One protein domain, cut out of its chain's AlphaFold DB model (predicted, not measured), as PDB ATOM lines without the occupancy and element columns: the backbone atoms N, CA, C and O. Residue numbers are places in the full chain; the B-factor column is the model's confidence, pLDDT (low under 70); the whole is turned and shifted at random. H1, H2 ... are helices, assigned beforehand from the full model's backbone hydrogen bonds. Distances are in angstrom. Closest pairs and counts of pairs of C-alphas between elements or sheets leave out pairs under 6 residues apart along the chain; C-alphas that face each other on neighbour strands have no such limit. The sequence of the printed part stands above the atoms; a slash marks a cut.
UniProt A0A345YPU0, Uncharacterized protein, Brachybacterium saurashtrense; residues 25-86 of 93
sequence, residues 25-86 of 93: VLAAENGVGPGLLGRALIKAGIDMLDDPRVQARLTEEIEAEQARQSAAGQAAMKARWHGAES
ATOM      1  N   VAL A  25      22.831 -20.694 -10.760       98.25
ATOM      2  CA  VAL A  25      22.153 -19.446 -11.143       98.25
ATOM      3  C   VAL A  25      21.288 -18.942  -9.990       98.25
ATOM      4  O   VAL A  25      21.492 -17.823  -9.533       98.25
ATOM      5  N   LEU A  26      20.423 -19.797  -9.435       98.19
ATOM      6  CA  LEU A  26      19.566 -19.434  -8.301       98.19
ATOM      7  C   LEU A  26      20.385 -19.002  -7.077       98.19
ATOM      8  O   LEU A  26      20.011 -18.067  -6.372       98.19
ATOM      9  N   ALA A  27      21.520 -19.652  -6.814       98.00
ATOM     10  CA  ALA A  27      22.409 -19.254  -5.729       98.00
ATOM     11  C   ALA A  27      22.979 -17.845  -5.950       98.00
ATOM     12  O   ALA A  27      22.961 -17.032  -5.027       98.00
ATOM     13  N   ALA A  28      23.414 -17.538  -7.176       98.12
ATOM     14  CA  ALA A  28      23.914 -16.216  -7.535       98.12
ATOM     15  C   ALA A  28      22.829 -15.132  -7.415       98.12
ATOM     16  O   ALA A  28      23.097 -14.078  -6.842       98.12
ATOM     17  N   GLU A  29      21.605 -15.406  -7.872       98.06
ATOM     18  CA  GLU A  29      20.453 -14.498  -7.733       98.06
ATOM     19  C   GLU A  29      20.131 -14.176  -6.267       98.06
ATOM     20  O   GLU A  29      19.687 -13.076  -5.952       98.06
ATOM     21  N   ASN A  30      20.406 -15.114  -5.359       96.81
ATOM     22  CA  ASN A  30      20.216 -14.941  -3.919       96.81
ATOM     23  C   ASN A  30      21.483 -14.451  -3.190       96.81
ATOM     24  O   ASN A  30      21.494 -14.387  -1.962       96.81
ATOM     25  N   GLY A  31      22.562 -14.127  -3.912       97.50
ATOM     26  CA  GLY A  31      23.812 -13.632  -3.327       97.50
ATOM     27  C   GLY A  31      24.550 -14.651  -2.449       97.50
ATOM     28  O   GLY A  31      25.303 -14.263  -1.558       97.50
ATOM     29  N   VAL A  32      24.338 -15.952  -2.667       97.62
ATOM     30  CA  VAL A  32      24.908 -17.032  -1.847       97.62
ATOM     31  C   VAL A  32      25.685 -18.055  -2.674       97.62
ATOM     32  O   VAL A  32      25.532 -18.181  -3.886       97.62
ATOM     33  N   GLY A  33      26.531 -18.841  -2.003       96.06
ATOM     34  CA  GLY A  33      27.203 -19.982  -2.626       96.06
ATOM     35  C   GLY A  33      26.239 -21.155  -2.892       96.06
ATOM     36  O   GLY A  33      25.356 -21.407  -2.065       96.06
ATOM     37  N   PRO A  34      26.438 -21.954  -3.962       95.19
ATOM     38  CA  PRO A  34      25.569 -23.091  -4.291       95.19
ATOM     39  C   PRO A  34      25.430 -24.119  -3.164       95.19
ATOM     40  O   PRO A  34      24.354 -24.672  -2.965       95.19
ATOM     41  N   GLY A  35      26.495 -24.346  -2.388       93.00
ATOM     42  CA  GLY A  35      26.451 -25.250  -1.235       93.00
ATOM     43  C   GLY A  35      25.567 -24.734  -0.094       93.00
ATOM     44  O   GLY A  35      24.887 -25.525   0.558       93.00
ATOM     45  N   LEU A  36      25.529 -23.414   0.129       94.69
ATOM     46  CA  LEU A  36      24.665 -22.813   1.147       94.69
ATOM     47  C   LEU A  36      23.194 -22.916   0.737       94.69
ATOM     48  O   LEU A  36      22.378 -23.362   1.544       94.69
ATOM     49  N   LEU A  37      22.878 -22.565  -0.515       96.56
ATOM     50  CA  LEU A  37      21.525 -22.708  -1.051       96.56
ATOM     51  C   LEU A  37      21.084 -24.177  -1.044       96.56
ATOM     52  O   LEU A  37      20.022 -24.490  -0.518       96.56
ATOM     53  N   GLY A  38      21.922 -25.088  -1.549       94.81
ATOM     54  CA  GLY A  38      21.630 -26.522  -1.565       94.81
ATOM     55  C   GLY A  38      21.342 -27.070  -0.168       94.81
ATOM     56  O   GLY A  38      20.346 -27.759   0.032       94.81
ATOM     57  N   ARG A  39      22.140 -26.689   0.838       93.56
ATOM     58  CA  ARG A  39      21.881 -27.074   2.230       93.56
ATOM     59  C   ARG A  39      20.547 -26.535   2.750       93.56
ATOM     60  O   ARG A  39      19.850 -27.254   3.460       93.56
ATOM     61  N   ALA A  40      20.200 -25.286   2.438       95.12
ATOM     62  CA  ALA A  40      18.925 -24.702   2.853       95.12
ATOM     63  C   ALA A  40      17.733 -25.432   2.213       95.12
ATOM     64  O   ALA A  40      16.784 -25.767   2.916       95.12
ATOM     65  N   LEU A  41      17.827 -25.748   0.918       94.44
ATOM     66  CA  LEU A  41      16.801 -26.491   0.186       94.44
ATOM     67  C   LEU A  41      16.629 -27.918   0.713       94.44
ATOM     68  O   LEU A  41      15.499 -28.355   0.885       94.44
ATOM     69  N   ILE A  42      17.723 -28.622   1.027       92.88
ATOM     70  CA  ILE A  42      17.656 -29.961   1.636       92.88
ATOM     71  C   ILE A  42      16.912 -29.903   2.974       92.88
ATOM     72  O   ILE A  42      16.010 -30.702   3.202       92.88
ATOM     73  N   LYS A  43      17.251 -28.943   3.845       93.81
ATOM     74  CA  LYS A  43      16.568 -28.781   5.138       93.81
ATOM     75  C   LYS A  43      15.074 -28.506   4.958       93.81
ATOM     76  O   LYS A  43      14.267 -29.190   5.568       93.81
ATOM     77  N   ALA A  44      14.727 -27.560   4.087       94.38
ATOM     78  CA  ALA A  44      13.332 -27.239   3.803       94.38
ATOM     79  C   ALA A  44      12.570 -28.434   3.207       94.38
ATOM     80  O   ALA A  44      11.435 -28.687   3.586       94.38
ATOM     81  N   GLY A  45      13.198 -29.198   2.308       92.88
ATOM     82  CA  GLY A  45      12.597 -30.389   1.710       92.88
ATOM     83  C   GLY A  45      12.315 -31.497   2.726       92.88
ATOM     84  O   GLY A  45      11.276 -32.141   2.630       92.88
ATOM     85  N   ILE A  46      13.193 -31.686   3.721       93.50
ATOM     86  CA  ILE A  46      12.972 -32.637   4.826       93.50
ATOM     87  C   ILE A  46      11.722 -32.254   5.626       93.50
ATOM     88  O   ILE A  46      10.892 -33.112   5.909       93.50
ATOM     89  N   ASP A  47      11.556 -30.965   5.926       95.00
ATOM     90  CA  ASP A  47      10.392 -30.455   6.662       95.00
ATOM     91  C   ASP A  47       9.087 -30.530   5.838       95.00
ATOM     92  O   ASP A  47       7.994 -30.374   6.380       95.00
ATOM     93  N   MET A  48       9.187 -30.776   4.527       95.69
ATOM     94  CA  MET A  48       8.073 -30.848   3.579       95.69
ATOM     95  C   MET A  48       7.844 -32.259   3.022       95.69
ATOM     96  O   MET A  48       7.188 -32.399   1.992       95.69
ATOM     97  N   LEU A  49       8.365 -33.313   3.660       93.44
ATOM     98  CA  LEU A  49       8.223 -34.678   3.140       93.44
ATOM     99  C   LEU A  49       6.763 -35.108   2.959       93.44
ATOM    100  O   LEU A  49       6.477 -35.844   2.024       93.44
ATOM    101  N   ASP A  50       5.834 -34.619   3.776       93.88
ATOM    102  CA  ASP A  50       4.408 -34.935   3.627       93.88
ATOM    103  C   ASP A  50       3.703 -34.093   2.539       93.88
ATOM    104  O   ASP A  50       2.536 -34.331   2.227       93.88
ATOM    105  N   ASP A  51       4.383 -33.109   1.930       95.75
ATOM    106  CA  ASP A  51       3.828 -32.315   0.829       95.75
ATOM    107  C   ASP A  51       3.681 -33.202  -0.426       95.75
ATOM    108  O   ASP A  51       4.676 -33.758  -0.912       95.75
ATOM    109  N   PRO A  52       2.475 -33.303  -1.023       95.44
ATOM    110  CA  PRO A  52       2.241 -34.135  -2.204       95.44
ATOM    111  C   PRO A  52       3.169 -33.822  -3.382       95.44
ATOM    112  O   PRO A  52       3.478 -34.704  -4.179       95.44
ATOM    113  N   ARG A  53       3.640 -32.576  -3.508       93.69
ATOM    114  CA  ARG A  53       4.572 -32.171  -4.568       93.69
ATOM    115  C   ARG A  53       5.962 -32.748  -4.335       93.69
ATOM    116  O   ARG A  53       6.622 -33.118  -5.300       93.69
ATOM    117  N   VAL A  54       6.405 -32.827  -3.080       93.50
ATOM    118  CA  VAL A  54       7.688 -33.445  -2.719       93.50
ATOM    119  C   VAL A  54       7.604 -34.953  -2.925       93.50
ATOM    120  O   VAL A  54       8.498 -35.523  -3.545       93.50
ATOM    121  N   GLN A  55       6.497 -35.579  -2.518       95.75
ATOM    122  CA  GLN A  55       6.254 -37.004  -2.763       95.75
ATOM    123  C   GLN A  55       6.226 -37.343  -4.256       95.75
ATOM    124  O   GLN A  55       6.881 -38.289  -4.679       95.75
ATOM    125  N   ALA A  56       5.546 -36.538  -5.079       94.56
ATOM    126  CA  ALA A  56       5.542 -36.731  -6.529       94.56
ATOM    127  C   ALA A  56       6.961 -36.672  -7.120       94.56
ATOM    128  O   ALA A  56       7.339 -37.544  -7.898       94.56
ATOM    129  N   ARG A  57       7.776 -35.695  -6.700       93.19
ATOM    130  CA  ARG A  57       9.176 -35.588  -7.142       93.19
ATOM    131  C   ARG A  57      10.037 -36.757  -6.680       93.19
ATOM    132  O   ARG A  57      10.877 -37.219  -7.442       93.19
ATOM    133  N   LEU A  58       9.829 -37.244  -5.459       93.81
ATOM    134  CA  LEU A  58      10.535 -38.418  -4.956       93.81
ATOM    135  C   LEU A  58      10.203 -39.665  -5.787       93.81
ATOM    136  O   LEU A  58      11.113 -40.396  -6.166       93.81
ATOM    137  N   THR A  59       8.927 -39.878  -6.111       94.81
ATOM    138  CA  THR A  59       8.494 -40.988  -6.973       94.81
ATOM    139  C   THR A  59       9.128 -40.906  -8.362       94.81
ATOM    140  O   THR A  59       9.696 -41.896  -8.817       94.81
ATOM    141  N   GLU A  60       9.125 -39.728  -9.000       93.00
ATOM    142  CA  GLU A  60       9.782 -39.512 -10.303       93.00
ATOM    143  C   GLU A  60      11.278 -39.889 -10.268       93.00
ATOM    144  O   GLU A  60      11.781 -40.551 -11.178       93.00
ATOM    145  N   GLU A  61      11.999 -39.505  -9.210       91.62
ATOM    146  CA  GLU A  61      13.424 -39.831  -9.054       91.62
ATOM    147  C   GLU A  61      13.665 -41.324  -8.794       91.62
ATOM    148  O   GLU A  61      14.621 -41.896  -9.326       91.62
ATOM    149  N   ILE A  62      12.793 -41.980  -8.018       92.88
ATOM    150  CA  ILE A  62      12.852 -43.431  -7.792       92.88
ATOM    151  C   ILE A  62      12.684 -44.175  -9.120       92.88
ATOM    152  O   ILE A  62      13.482 -45.061  -9.431       92.88
ATOM    153  N   GLU A  63      11.683 -43.806  -9.918       92.56
ATOM    154  CA  GLU A  63      11.429 -44.419 -11.224       92.56
ATOM    155  C   GLU A  63      12.598 -44.190 -12.191       92.56
ATOM    156  O   GLU A  63      13.061 -45.125 -12.853       92.56
ATOM    157  N   ALA A  64      13.136 -42.968 -12.233       88.00
ATOM    158  CA  ALA A  64      14.293 -42.643 -13.059       88.00
ATOM    159  C   ALA A  64      15.535 -43.456 -12.658       88.00
ATOM    160  O   ALA A  64      16.266 -43.941 -13.525       88.00
ATOM    161  N   GLU A  65      15.780 -43.639 -11.360       87.06
ATOM    162  CA  GLU A  65      16.896 -44.444 -10.866       87.06
ATOM    163  C   GLU A  65      16.715 -45.934 -11.182       87.06
ATOM    164  O   GLU A  65      17.646 -46.574 -11.675       87.06
ATOM    165  N   GLN A  66      15.514 -46.485 -10.999       86.75
ATOM    166  CA  GLN A  66      15.209 -47.869 -11.378       86.75
ATOM    167  C   GLN A  66      15.410 -48.110 -12.880       86.75
ATOM    168  O   GLN A  66      15.967 -49.139 -13.281       86.75
ATOM    169  N   ALA A  67      15.017 -47.148 -13.719       85.88
ATOM    170  CA  ALA A  67      15.250 -47.204 -15.157       85.88
ATOM    171  C   ALA A  67      16.754 -47.191 -15.491       85.88
ATOM    172  O   ALA A  67      17.212 -48.010 -16.294       85.88
ATOM    173  N   ARG A  68      17.546 -46.325 -14.835       81.12
ATOM    174  CA  ARG A  68      19.013 -46.283 -14.987       81.12
ATOM    175  C   ARG A  68      19.663 -47.611 -14.603       81.12
ATOM    176  O   ARG A  68      20.489 -48.126 -15.358       81.12
ATOM    177  N   GLN A  69      19.275 -48.188 -13.468       78.75
ATOM    178  CA  GLN A  69      19.815 -49.463 -12.991       78.75
ATOM    179  C   GLN A  69      19.456 -50.621 -13.923       78.75
ATOM    180  O   GLN A  69      20.312 -51.446 -14.244       78.75
ATOM    181  N   SER A  70      18.220 -50.650 -14.423       76.12
ATOM    182  CA  SER A  70      17.770 -51.667 -15.377       76.12
ATOM    183  C   SER A  70      18.550 -51.593 -16.693       76.12
ATOM    184  O   SER A  70      19.020 -52.616 -17.193       76.12
ATOM    185  N   ALA A  71      18.758 -50.386 -17.229       74.31
ATOM    186  CA  ALA A  71      19.553 -50.172 -18.436       74.31
ATOM    187  C   ALA A  71      21.027 -50.569 -18.235       74.31
ATOM    188  O   ALA A  71      21.611 -51.238 -19.090       74.31
ATOM    189  N   ALA A  72      21.615 -50.226 -17.085       72.69
ATOM    190  CA  ALA A  72      22.974 -50.629 -16.733       72.69
ATOM    191  C   ALA A  72      23.104 -52.158 -16.606       72.69
ATOM    192  O   ALA A  72      24.066 -52.739 -17.111       72.69
ATOM    193  N   GLY A  73      22.116 -52.826 -16.003       68.06
ATOM    194  CA  GLY A  73      22.062 -54.286 -15.897       68.06
ATOM    195  C   GLY A  73      21.984 -54.980 -17.260       68.06
ATOM    196  O   GLY A  73      22.728 -55.930 -17.511       68.06
ATOM    197  N   GLN A  74      21.155 -54.470 -18.175       73.94
ATOM    198  CA  GLN A  74      21.064 -54.980 -19.548       73.94
ATOM    199  C   GLN A  74      22.364 -54.761 -20.332       73.94
ATOM    200  O   GLN A  74      22.836 -55.675 -21.011       73.94
ATOM    201  N   ALA A  75      22.983 -53.584 -20.205       68.94
ATOM    202  CA  ALA A  75      24.273 -53.295 -20.826       68.94
ATOM    203  C   ALA A  75      25.378 -54.228 -20.299       68.94
ATOM    204  O   ALA A  75      26.160 -54.760 -21.087       68.94
ATOM    205  N   ALA A  76      25.401 -54.495 -18.990       67.00
ATOM    206  CA  ALA A  76      26.337 -55.433 -18.378       67.00
ATOM    207  C   ALA A  76      26.101 -56.882 -18.841       67.00
ATOM    208  O   ALA A  76      27.063 -57.589 -19.138       67.00
ATOM    209  N   MET A  77      24.845 -57.333 -18.962       70.12
ATOM    210  CA  MET A  77      24.529 -58.655 -19.524       70.12
ATOM    211  C   MET A  77      24.963 -58.774 -20.989       70.12
ATOM    212  O   MET A  77      25.586 -59.766 -21.360       70.12
ATOM    213  N   LYS A  78      24.705 -57.747 -21.806       69.62
ATOM    214  CA  LYS A  78      25.124 -57.708 -23.212       69.62
ATOM    215  C   LYS A  78      26.651 -57.729 -23.353       69.62
ATOM    216  O   LYS A  78      27.178 -58.465 -24.180       69.62
ATOM    217  N   ALA A  79      27.367 -56.979 -22.514       70.62
ATOM    218  CA  ALA A  79      28.829 -56.998 -22.475       70.62
ATOM    219  C   ALA A  79      29.386 -58.368 -22.046       70.62
ATOM    220  O   ALA A  79      30.353 -58.843 -22.633       70.62
ATOM    221  N   ARG A  80      28.751 -59.036 -21.070       64.69
ATOM    222  CA  ARG A  80      29.120 -60.403 -20.655       64.69
ATOM    223  C   ARG A  80      28.911 -61.425 -21.770       64.69
ATOM    224  O   ARG A  80      29.745 -62.308 -21.925       64.69
ATOM    225  N   TRP A  81      27.830 -61.304 -22.535       65.44
ATOM    226  CA  TRP A  81      27.545 -62.209 -23.649       65.44
ATOM    227  C   TRP A  81      28.545 -62.031 -24.801       65.44
ATOM    228  O   TRP A  81      29.175 -62.997 -25.220       65.44
ATOM    229  N   HIS A  82      28.796 -60.793 -25.237       60.12
ATOM    230  CA  HIS A  82      29.773 -60.524 -26.302       60.12
ATOM    231  C   HIS A  82      31.237 -60.755 -25.886       60.12
ATOM    232  O   HIS A  82      32.081 -60.986 -26.745       60.12
ATOM    233  N   GLY A  83      31.556 -60.711 -24.587       57.84
ATOM    234  CA  GLY A  83      32.878 -61.088 -24.070       57.84
ATOM    235  C   GLY A  83      33.108 -62.603 -23.964       57.84
ATOM    236  O   GLY A  83      34.254 -63.041 -23.899       57.84
ATOM    237  N   ALA A  84      32.040 -63.410 -23.952       55.81
ATOM    238  CA  ALA A  84      32.136 -64.870 -23.952       55.81
ATOM    239  C   ALA A  84      32.357 -65.436 -25.367       55.81
ATOM    240  O   ALA A  84      33.091 -66.409 -25.524       55.81
ATOM    241  N   GLU A  85      31.789 -64.797 -26.396       53.72
ATOM    242  CA  GLU A  85      31.965 -65.180 -27.808       53.72
ATOM    243  C   GLU A  85      33.409 -64.974 -28.298       53.72
ATOM    244  O   GLU A  85      33.940 -65.803 -29.030       53.72
ATOM    245  N   SER A  86      34.101 -63.930 -27.828       50.84
ATOM    246  CA  SER A  86      35.493 -63.652 -28.216       50.84
ATOM    247  C   SER A  86      36.533 -64.576 -27.570       50.84
ATOM    248  O   SER A  86      37.679 -64.606 -28.013       50.84
TER     249      SER A  86
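What this domain is: This is residues 25 to 86 of the 93 residues of an uncharacterized protein of Brachybacterium saurashtrense (UniProt A0A345YPU0). A long helix, H3, and a shorter one, H2, meet near their ends in an open corner, like an L, with the tiny helix H1 at the far end of H2. Residues 59 to 86 stick out free and make the length. The printed part has 62 residues with three named helices, H1, H2, H3 in order, and no named strand; it is all helix. It is extended, with a radius of gyration of the C-alphas of 19.3 A and spans of 57 by 28 by 14 A.

Where its parts are: H1, residues 25 to 29, begins with C-alpha 25 at (22.153, -19.446, -11.143) and is 6.2 A long. H2, residues 34 to 47, is 20.1 A long. H3, residues 52 to 85, is 50.0 A long and ends with C-alpha 85 at (31.965, -65.180, -27.808).

How they stand to each other: H1 and H2 only just touch, with 3 pairs of C-alphas within 8 A, and only at the corner; the closest C-alphas, of Ala 27 and Pro 34, are 5.2 A apart. Here H2 touches with residues 34 to 37 alone. H2 and H3 are close but not clearly touching; their closest C-alphas, of Gly 45 and Val 54, are 7.3 A apart. They run opposite ways at a steep tilt of 67 degrees, only just short of about perpendicular. H1 and H3 are apart. In H1, H2 and H3 every O i to N i+4 pair is within hydrogen-bond range.

The domain as a whole: The C-alphas of Gly 31 and Glu 85, the two farthest apart, are 57.6 A apart. The printed part has no cut, and both links are tight. Mean pLDDT of the printed part is 86.0; residues 73, 75 to 76, 78 and 80 to 86 are under 70.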